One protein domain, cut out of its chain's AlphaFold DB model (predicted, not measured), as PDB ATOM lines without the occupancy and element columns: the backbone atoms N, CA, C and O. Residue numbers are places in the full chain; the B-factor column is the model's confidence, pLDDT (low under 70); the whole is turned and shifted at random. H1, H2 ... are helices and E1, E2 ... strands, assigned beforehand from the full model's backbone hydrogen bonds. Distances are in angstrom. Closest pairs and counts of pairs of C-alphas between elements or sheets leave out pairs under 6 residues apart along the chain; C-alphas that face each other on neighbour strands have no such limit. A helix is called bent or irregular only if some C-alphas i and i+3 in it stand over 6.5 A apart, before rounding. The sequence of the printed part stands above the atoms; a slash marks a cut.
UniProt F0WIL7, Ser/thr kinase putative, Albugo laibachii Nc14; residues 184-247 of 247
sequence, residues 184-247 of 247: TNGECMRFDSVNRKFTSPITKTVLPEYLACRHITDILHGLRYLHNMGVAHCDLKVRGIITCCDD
ATOM      1  N   THR A 184     164.245 214.197 175.399       78.88
ATOM      2  CA  THR A 184     165.682 214.417 175.170       78.88
ATOM      3  C   THR A 184     166.284 215.562 175.985       78.88
ATOM      4  O   THR A 184     167.410 215.432 176.471       78.88
ATOM      5  N   ASN A 185     165.541 216.650 176.198       74.69
ATOM      6  CA  ASN A 185     166.013 217.817 176.951       74.69
ATOM      7  C   ASN A 185     165.830 217.654 178.476       74.69
ATOM      8  O   ASN A 185     166.474 218.350 179.276       74.69
ATOM      9  N   GLY A 186     165.045 216.659 178.904       81.31
ATOM     10  CA  GLY A 186     164.750 216.393 180.310       81.31
ATOM     11  C   GLY A 186     163.873 217.482 180.931       81.31
ATOM     12  O   GLY A 186     163.005 218.033 180.259       81.31
ATOM     13  N   GLU A 187     164.073 217.768 182.225       81.12
ATOM     14  CA  GLU A 187     163.319 218.796 182.968       81.12
ATOM     15  C   GLU A 187     163.456 220.177 182.311       81.12
ATOM     16  O   GLU A 187     164.574 220.582 182.001       81.12
ATOM     17  N   CYS A 188     162.357 220.928 182.161       81.19
ATOM     18  CA  CYS A 188     162.362 222.251 181.508       81.19
ATOM     19  C   CYS A 188     163.216 223.308 182.237       81.19
ATOM     20  O   CYS A 188     163.599 224.323 181.656       81.19
ATOM     21  N   MET A 189     163.536 223.076 183.514       83.12
ATOM     22  CA  MET A 189     164.409 223.921 184.324       83.12
ATOM     23  C   MET A 189     165.333 223.050 185.172       83.12
ATOM     24  O   MET A 189     164.910 222.039 185.725       83.12
ATOM     25  N   ARG A 190     166.590 223.468 185.333       83.12
ATOM     26  CA  ARG A 190     167.569 222.830 186.221       83.12
ATOM     27  C   ARG A 190     168.010 223.812 187.288       83.12
ATOM     28  O   ARG A 190     168.221 224.986 187.008       83.12
ATOM     29  N   PHE A 191     168.148 223.328 188.515       84.38
ATOM     30  CA  PHE A 191     168.713 224.132 189.589       84.38
ATOM     31  C   PHE A 191     170.238 224.088 189.508       84.38
ATOM     32  O   PHE A 191     170.846 223.036 189.703       84.38
ATOM     33  N   ASP A 192     170.845 225.233 189.228       84.12
ATOM     34  CA  ASP A 192     172.276 225.443 189.370       84.12
ATOM     35  C   ASP A 192     172.585 225.700 190.849       84.12
ATOM     36  O   ASP A 192     172.263 226.758 191.397       84.12
ATOM     37  N   SER A 193     173.199 224.718 191.507       84.75
ATOM     38  CA  SER A 193     173.558 224.810 192.923       84.75
ATOM     39  C   SER A 193     174.673 225.814 193.205       84.75
ATOM     40  O   SER A 193     174.743 226.323 194.322       84.75
ATOM     41  N   VAL A 194     175.538 226.086 192.223       86.56
ATOM     42  CA  VAL A 194     176.663 227.020 192.361       86.56
ATOM     43  C   VAL A 194     176.130 228.443 192.336       86.56
ATOM     44  O   VAL A 194     176.355 229.212 193.267       86.56
ATOM     45  N   ASN A 195     175.344 228.766 191.310       86.00
ATOM     46  CA  ASN A 195     174.795 230.108 191.123       86.00
ATOM     47  C   ASN A 195     173.470 230.338 191.867       86.00
ATOM     48  O   ASN A 195     172.948 231.453 191.854       86.00
ATOM     49  N   ARG A 196     172.917 229.296 192.508       87.44
ATOM     50  CA  ARG A 196     171.617 229.281 193.207       87.44
ATOM     51  C   ARG A 196     170.470 229.818 192.347       87.44
ATOM     52  O   ARG A 196     169.594 230.532 192.832       87.44
ATOM     53  N   LYS A 197     170.475 229.474 191.060       87.19
ATOM     54  CA  LYS A 197     169.487 229.933 190.074       87.19
ATOM     55  C   LYS A 197     168.906 228.756 189.314       87.19
ATOM     56  O   LYS A 197     169.575 227.750 189.100       87.19
ATOM     57  N   PHE A 198     167.663 228.899 188.875       84.50
ATOM     58  CA  PHE A 198     167.114 227.991 187.881       84.50
ATOM     59  C   PHE A 198     167.519 228.445 186.482       84.50
ATOM     60  O   PHE A 198     167.374 229.621 186.142       84.50
ATOM     61  N   THR A 199     168.002 227.506 185.677       86.69
ATOM     62  CA  THR A 199     168.390 227.732 184.286       86.69
ATOM     63  C   THR A 199     167.633 226.799 183.353       86.69
ATOM     64  O   THR A 199     167.265 225.681 183.723       86.69
ATOM     65  N   SER A 200     167.372 227.257 182.134       84.94
ATOM     66  CA  SER A 200     166.834 226.421 181.068       84.94
ATOM     67  C   SER A 200     167.936 225.492 180.542       84.94
ATOM     68  O   SER A 200     169.046 225.954 180.255       84.94
ATOM     69  N   PRO A 201     167.669 224.186 180.360       79.88
ATOM     70  CA  PRO A 201     168.598 223.294 179.678       79.88
ATOM     71  C   PRO A 201     168.858 223.694 178.225       79.88
ATOM     72  O   PRO A 201     169.903 223.305 177.705       79.88
ATOM     73  N   ILE A 202     167.942 224.436 177.598       80.25
ATOM     74  CA  ILE A 202     168.026 224.858 176.197       80.25
ATOM     75  C   ILE A 202     168.958 226.066 176.092       80.25
ATOM     76  O   ILE A 202     170.010 225.986 175.466       80.25
ATOM     77  N   THR A 203     168.635 227.161 176.786       84.38
ATOM     78  CA  THR A 203     169.404 228.413 176.675       84.38
ATOM     79  C   THR A 203     170.639 228.457 177.569       84.38
ATOM     80  O   THR A 203     171.474 229.341 177.409       84.38
ATOM     81  N   LYS A 204     170.756 227.540 178.543       83.19
ATOM     82  CA  LYS A 204     171.774 227.545 179.615       83.19
ATOM     83  C   LYS A 204     171.764 228.805 180.491       83.19
ATOM     84  O   LYS A 204     172.672 229.011 181.290       83.19
ATOM     85  N   THR A 205     170.721 229.622 180.384       86.50
ATOM     86  CA  THR A 205     170.517 230.866 181.135       86.50
ATOM     87  C   THR A 205     169.211 230.796 181.923       86.50
ATOM     88  O   THR A 205     168.531 229.770 181.909       86.50
ATOM     89  N   VAL A 206     168.850 231.863 182.643       87.12
ATOM     90  CA  VAL A 206     167.508 231.987 183.238       87.12
ATOM     91  C   VAL A 206     166.454 231.787 182.144       87.12
ATOM     92  O   VAL A 206     166.635 232.284 181.036       87.12
ATOM     93  N   LEU A 207     165.382 231.047 182.453       85.12
ATOM     94  CA  LEU A 207     164.307 230.753 181.505       85.12
ATOM     95  C   LEU A 207     163.699 232.068 180.971       85.12
ATOM     96  O   LEU A 207     163.103 232.805 181.759       85.12
ATOM     97  N   PRO A 208     163.842 232.375 179.670       88.88
ATOM     98  CA  PRO A 208     163.240 233.559 179.072       88.88
ATOM     99  C   PRO A 208     161.713 233.499 179.122       88.88
ATOM    100  O   PRO A 208     161.127 232.423 178.999       88.88
ATOM    101  N   GLU A 209     161.072 234.662 179.221       90.31
ATOM    102  CA  GLU A 209     159.611 234.774 179.306       90.31
ATOM    103  C   GLU A 209     158.903 234.095 178.128       90.31
ATOM    104  O   GLU A 209     157.976 233.320 178.338       90.31
ATOM    105  N   TYR A 210     159.395 234.278 176.898       89.38
ATOM    106  CA  TYR A 210     158.783 233.655 175.722       89.38
ATOM    107  C   TYR A 210     158.793 232.112 175.787       89.38
ATOM    108  O   TYR A 210     157.805 231.479 175.415       89.38
ATOM    109  N   LEU A 211     159.868 231.492 176.304       88.00
ATOM    110  CA  LEU A 211     159.924 230.037 176.509       88.00
ATOM    111  C   LEU A 211     159.009 229.608 177.655       88.00
ATOM    112  O   LEU A 211     158.334 228.586 177.548       88.00
ATOM    113  N   ALA A 212     158.932 230.398 178.728       88.81
ATOM    114  CA  ALA A 212     157.991 230.142 179.813       88.81
ATOM    115  C   ALA A 212     156.537 230.156 179.309       88.81
ATOM    116  O   ALA A 212     155.778 229.239 179.623       88.81
ATOM    117  N   CYS A 213     156.160 231.129 178.473       90.94
ATOM    118  CA  CYS A 213     154.842 231.196 177.842       90.94
ATOM    119  C   CYS A 213     154.550 229.966 176.972       90.94
ATOM    120  O   CYS A 213     153.450 229.415 177.052       90.94
ATOM    121  N   ARG A 214     155.527 229.496 176.182       88.94
ATOM    122  CA  ARG A 214     155.388 228.258 175.392       88.94
ATOM    123  C   ARG A 214     155.159 227.043 176.290       88.94
ATOM    124  O   ARG A 214     154.154 226.361 176.124       88.94
ATOM    125  N   HIS A 215     155.995 226.842 177.310       88.31
ATOM    126  CA  HIS A 215     155.820 225.742 178.264       88.31
ATOM    127  C   HIS A 215     154.454 225.783 178.961       88.31
ATOM    128  O   HIS A 215     153.797 224.753 179.086       88.31
ATOM    129  N   ILE A 216     153.996 226.961 179.396       89.75
ATOM    130  CA  ILE A 216     152.667 227.127 180.006       89.75
ATOM    131  C   ILE A 216     151.564 226.750 179.014       89.75
ATOM    132  O   ILE A 216     150.623 226.055 179.389       89.75
ATOM    133  N   THR A 217     151.685 227.162 177.754       92.69
ATOM    134  CA  THR A 217     150.710 226.838 176.704       92.69
ATOM    135  C   THR A 217     150.601 225.326 176.497       92.69
ATOM    136  O   THR A 217     149.496 224.779 176.535       92.69
ATOM    137  N   ASP A 218     151.734 224.634 176.389       90.00
ATOM    138  CA  ASP A 218     151.787 223.175 176.249       90.00
ATOM    139  C   ASP A 218     151.175 222.461 177.458       90.00
ATOM    140  O   ASP A 218     150.363 221.542 177.316       90.00
ATOM    141  N   ILE A 219     151.495 222.925 178.669       90.12
ATOM    142  CA  ILE A 219     150.911 222.407 179.911       90.12
ATOM    143  C   ILE A 219     149.392 222.557 179.895       90.12
ATOM    144  O   ILE A 219     148.680 221.612 180.233       90.12
ATOM    145  N   LEU A 220     148.875 223.723 179.503       91.81
ATOM    146  CA  LEU A 220     147.436 223.975 179.455       91.81
ATOM    147  C   LEU A 220     146.740 223.091 178.416       91.81
ATOM    148  O   LEU A 220     145.652 222.579 178.690       91.81
ATOM    149  N   HIS A 221     147.367 222.844 177.266       92.19
ATOM    150  CA  HIS A 221     146.859 221.889 176.284       92.19
ATOM    151  C   HIS A 221     146.807 220.460 176.844       92.19
ATOM    152  O   HIS A 221     145.762 219.808 176.751       92.19
ATOM    153  N   GLY A 222     147.876 220.002 177.502       90.19
ATOM    154  CA  GLY A 222     147.915 218.694 178.162       90.19
ATOM    155  C   GLY A 222     146.877 218.559 179.283       90.19
ATOM    156  O   GLY A 222     146.159 217.561 179.354       90.19
ATOM    157  N   LEU A 223     146.720 219.585 180.124       89.88
ATOM    158  CA  LEU A 223     145.716 219.609 181.192       89.88
ATOM    159  C   LEU A 223     144.293 219.594 180.641       89.88
ATOM    160  O   LEU A 223     143.463 218.834 181.135       89.88
ATOM    161  N   ARG A 224     144.007 220.382 179.598       91.31
ATOM    162  CA  ARG A 224     142.699 220.370 178.930       91.31
ATOM    163  C   ARG A 224     142.361 218.969 178.429       91.31
ATOM    164  O   ARG A 224     141.243 218.502 178.637       91.31
ATOM    165  N   TYR A 225     143.329 218.281 177.824       88.75
ATOM    166  CA  TYR A 225     143.159 216.895 177.405       88.75
ATOM    167  C   TYR A 225     142.849 215.963 178.588       88.75
ATOM    168  O   TYR A 225     141.857 215.235 178.549       88.75
ATOM    169  N   LEU A 226     143.643 216.011 179.663       86.75
ATOM    170  CA  LEU A 226     143.433 215.165 180.846       86.75
ATOM    171  C   LEU A 226     142.076 215.422 181.515       86.75
ATOM    172  O   LEU A 226     141.373 214.474 181.872       86.75
ATOM    173  N   HIS A 227     141.663 216.686 181.621       88.88
ATOM    174  CA  HIS A 227     140.366 217.062 182.178       88.88
ATOM    175  C   HIS A 227     139.202 216.542 181.326       88.88
ATOM    176  O   HIS A 227     138.238 216.015 181.880       88.88
ATOM    177  N   ASN A 228     139.314 216.589 179.993       86.81
ATOM    178  CA  ASN A 228     138.327 215.984 179.090       86.81
ATOM    179  C   ASN A 228     138.250 214.455 179.239       86.81
ATOM    180  O   ASN A 228     137.208 213.859 178.976       86.81
ATOM    181  N   MET A 229     139.331 213.825 179.704       81.12
ATOM    182  CA  MET A 229     139.381 212.401 180.052       81.12
ATOM    183  C   MET A 229     138.884 212.108 181.478       81.12
ATOM    184  O   MET A 229     138.931 210.962 181.924       81.12
ATOM    185  N   GLY A 230     138.406 213.126 182.205       79.88
ATOM    186  CA  GLY A 230     137.927 213.006 183.583       79.88
ATOM    187  C   GLY A 230     139.042 212.802 184.611       79.88
ATOM    188  O   GLY A 230     138.779 212.303 185.706       79.88
ATOM    189  N   VAL A 231     140.285 213.153 184.269       79.06
ATOM    190  CA  VAL A 231     141.465 212.938 185.110       79.06
ATOM    191  C   VAL A 231     142.009 214.270 185.597       79.06
ATOM    192  O   VAL A 231     142.441 215.106 184.811       79.06
ATOM    193  N   ALA A 232     142.043 214.445 186.916       70.25
ATOM    194  CA  ALA A 232     142.778 215.530 187.549       70.25
ATOM    195  C   ALA A 232     144.225 215.076 187.798       70.25
ATOM    196  O   ALA A 232     144.447 214.068 188.469       70.25
ATOM    197  N   HIS A 233     145.207 215.803 187.256       70.50
ATOM    198  CA  HIS A 233     146.624 215.436 187.390       70.50
ATOM    199  C   HIS A 233     147.104 215.478 188.854       70.50
ATOM    200  O   HIS A 233     147.890 214.634 189.271       70.50
ATOM    201  N   CYS A 234     146.622 216.449 189.641       58.66
ATOM    202  CA  CYS A 234     146.842 216.624 191.089       58.66
ATOM    203  C   CYS A 234     148.300 216.723 191.598       58.66
ATOM    204  O   CYS A 234     148.492 217.077 192.757       58.66
ATOM    205  N   ASP A 235     149.321 216.474 190.770       59.53
ATOM    206  CA  ASP A 235     150.740 216.646 191.129       59.53
ATOM    207  C   ASP A 235     151.550 217.324 190.010       59.53
ATOM    208  O   ASP A 235     152.571 216.816 189.548       59.53
ATOM    209  N   LEU A 236     151.063 218.463 189.509       60.88
ATOM    210  CA  LEU A 236     151.797 219.250 188.517       60.88
ATOM    211  C   LEU A 236     152.941 220.007 189.213       60.88
ATOM    212  O   LEU A 236     152.716 220.979 189.931       60.88
ATOM    213  N   LYS A 237     154.176 219.542 189.021       59.31
ATOM    214  CA  LYS A 237     155.401 220.175 189.539       59.31
ATOM    215  C   LYS A 237     156.346 220.495 188.392       59.31
ATOM    216  O   LYS A 237     156.359 219.779 187.399       59.31
ATOM    217  N   VAL A 238     157.217 221.487 188.587       52.53
ATOM    218  CA  VAL A 238     158.231 221.891 187.592       52.53
ATOM    219  C   VAL A 238     159.103 220.709 187.137       52.53
ATOM    220  O   VAL A 238     159.358 220.550 185.954       52.53
ATOM    221  N   ARG A 239     159.458 219.796 188.055       47.00
ATOM    222  CA  ARG A 239     160.201 218.554 187.742       47.00
ATOM    223  C   ARG A 239     159.414 217.526 186.917       47.00
ATOM    224  O   ARG A 239     159.992 216.568 186.419       47.00
ATOM    225  N   GLY A 240     158.093 217.664 186.854       58.22
ATOM    226  CA  GLY A 240     157.213 216.825 186.041       58.22
ATOM    227  C   GLY A 240     157.056 217.333 184.608       58.22
ATOM    228  O   GLY A 240     156.518 216.602 183.783       58.22
ATOM    229  N   ILE A 241     157.527 218.549 184.307       69.56
ATOM    230  CA  ILE A 241     157.511 219.128 182.963       69.56
ATOM    231  C   ILE A 241     158.825 218.756 182.284       69.56
ATOM    232  O   ILE A 241     159.907 219.170 182.711       69.56
ATOM    233  N   ILE A 242     158.721 217.950 181.235       67.38
ATOM    234  CA  ILE A 242     159.856 217.429 180.483       67.38
ATOM    235  C   ILE A 242     159.706 217.775 179.003       67.38
ATOM    236  O   ILE A 242     158.592 217.820 178.491       67.38
ATOM    237  N   THR A 243     160.823 218.066 178.341       61.91
ATOM    238  CA  THR A 243     160.860 218.676 176.999       61.91
ATOM    239  C   THR A 243     161.609 217.788 175.998       61.91
ATOM    240  O   THR A 243     162.589 217.123 176.357       61.91
ATOM    241  N   CYS A 244     161.131 217.750 174.751       58.44
ATOM    242  CA  CYS A 244     161.797 217.116 173.604       58.44
ATOM    243  C   CYS A 244     162.647 218.139 172.830       58.44
ATOM    244  O   CYS A 244     162.619 219.323 173.149       58.44
ATOM    245  N   CYS A 245     163.435 217.669 171.855       50.97
ATOM    246  CA  CYS A 245     164.377 218.479 171.069       50.97
ATOM    247  C   CYS A 245     163.720 219.404 170.036       50.97
ATOM    248  O   CYS A 245     164.452 220.161 169.408       50.97
ATOM    249  N   ASP A 246     162.402 219.341 169.853       44.72
ATOM    250  CA  ASP A 246     161.707 220.148 168.851       44.72
ATOM    251  C   ASP A 246     161.498 221.579 169.374       44.72
ATOM    252  O   ASP A 246     160.425 221.941 169.856       44.72
ATOM    253  N   ASP A 247     162.571 222.368 169.302       38.25
ATOM    254  CA  ASP A 247     162.581 223.830 169.409       38.25
ATOM    255  C   ASP A 247     163.357 224.458 168.248       38.25
ATOM    256  O   ASP A 247     164.525 224.060 168.020       38.25
TER     257      ASP A 247
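This is residues 184 to 247 of the 247 residues of the protein "Ser/thr kinase putative" of Albugo laibachii Nc14 (UniProt F0WIL7). Picture one long helix, H1, with a small two-stranded hairpin, E1 and E2, beyond its first end, and a long tail that folds back from its last end toward the first printed residues. In that tail, residues 242 to 243 pair antiparallel with residues 186 to 187, while residues 225 to 230, at the other end, stick out free. The printed part has 64 residues with one named helix and two named strands, in the order E1, E2, H1, and the sheet is E1 - E2, antiparallel. The class is mixed, helices and strands, with 26 of the 64 residues, under half, in named elements. The whole is only just loose, close to compact, with a radius of gyration of the C-alphas of 13.1 A, and elongated, with spans of 42 by 23 by 21 A.

Begin at residues 190 to 192, strand E1, and go on to residues 197 to 199, strand E2. They are antiparallel neighbours and form a hairpin over a tight link of 4 residues, with 138 degrees between their directions. Look at C-alphas 191 and 198, which face each other at 4.5 A. On the backbone, N 190 and O 199 are within hydrogen-bond range at 2.8 A, and so are N 192 and O 197, also at 2.8 A. A short link of 9 residues then leads from E2 to residues 209 to 228, helix H1. E1 and H1 are apart. In H1, every O i to N i+4 pair is within hydrogen-bond range.

Find C-alpha 190 at (167.569, 222.830, 186.221); from there E1 runs from Arg 190 to Asp 192, 6.2 A from first to last C-alpha. E2 runs from Lys 197 to Thr 199, 6.3 A. Next find C-alpha 209 at (159.611, 234.774, 179.306), where H1 begins; it runs 28.4 A from Glu 209 to Asn 228, whose C-alpha is at (138.327, 215.984, 179.090). H1 is not bent.

The two C-alphas farthest apart are those of Val 194 and Gly 230, at 42.1 A, yet those of the first and last printed residues, Thr 184 and Asp 247, are 11.5 A apart. Follow residues 229 to 247 to the chain's last residue: this stretch of 19 residues has no named element, and its C-alphas lie 4 to 23 A from the mean of all C-alphas. The printed part has no cut, and neither link between named elements is long. The mean pLDDT of the printed part is 79.0; look for values under 70 at residues 234 to 247, where the model's confidence is low.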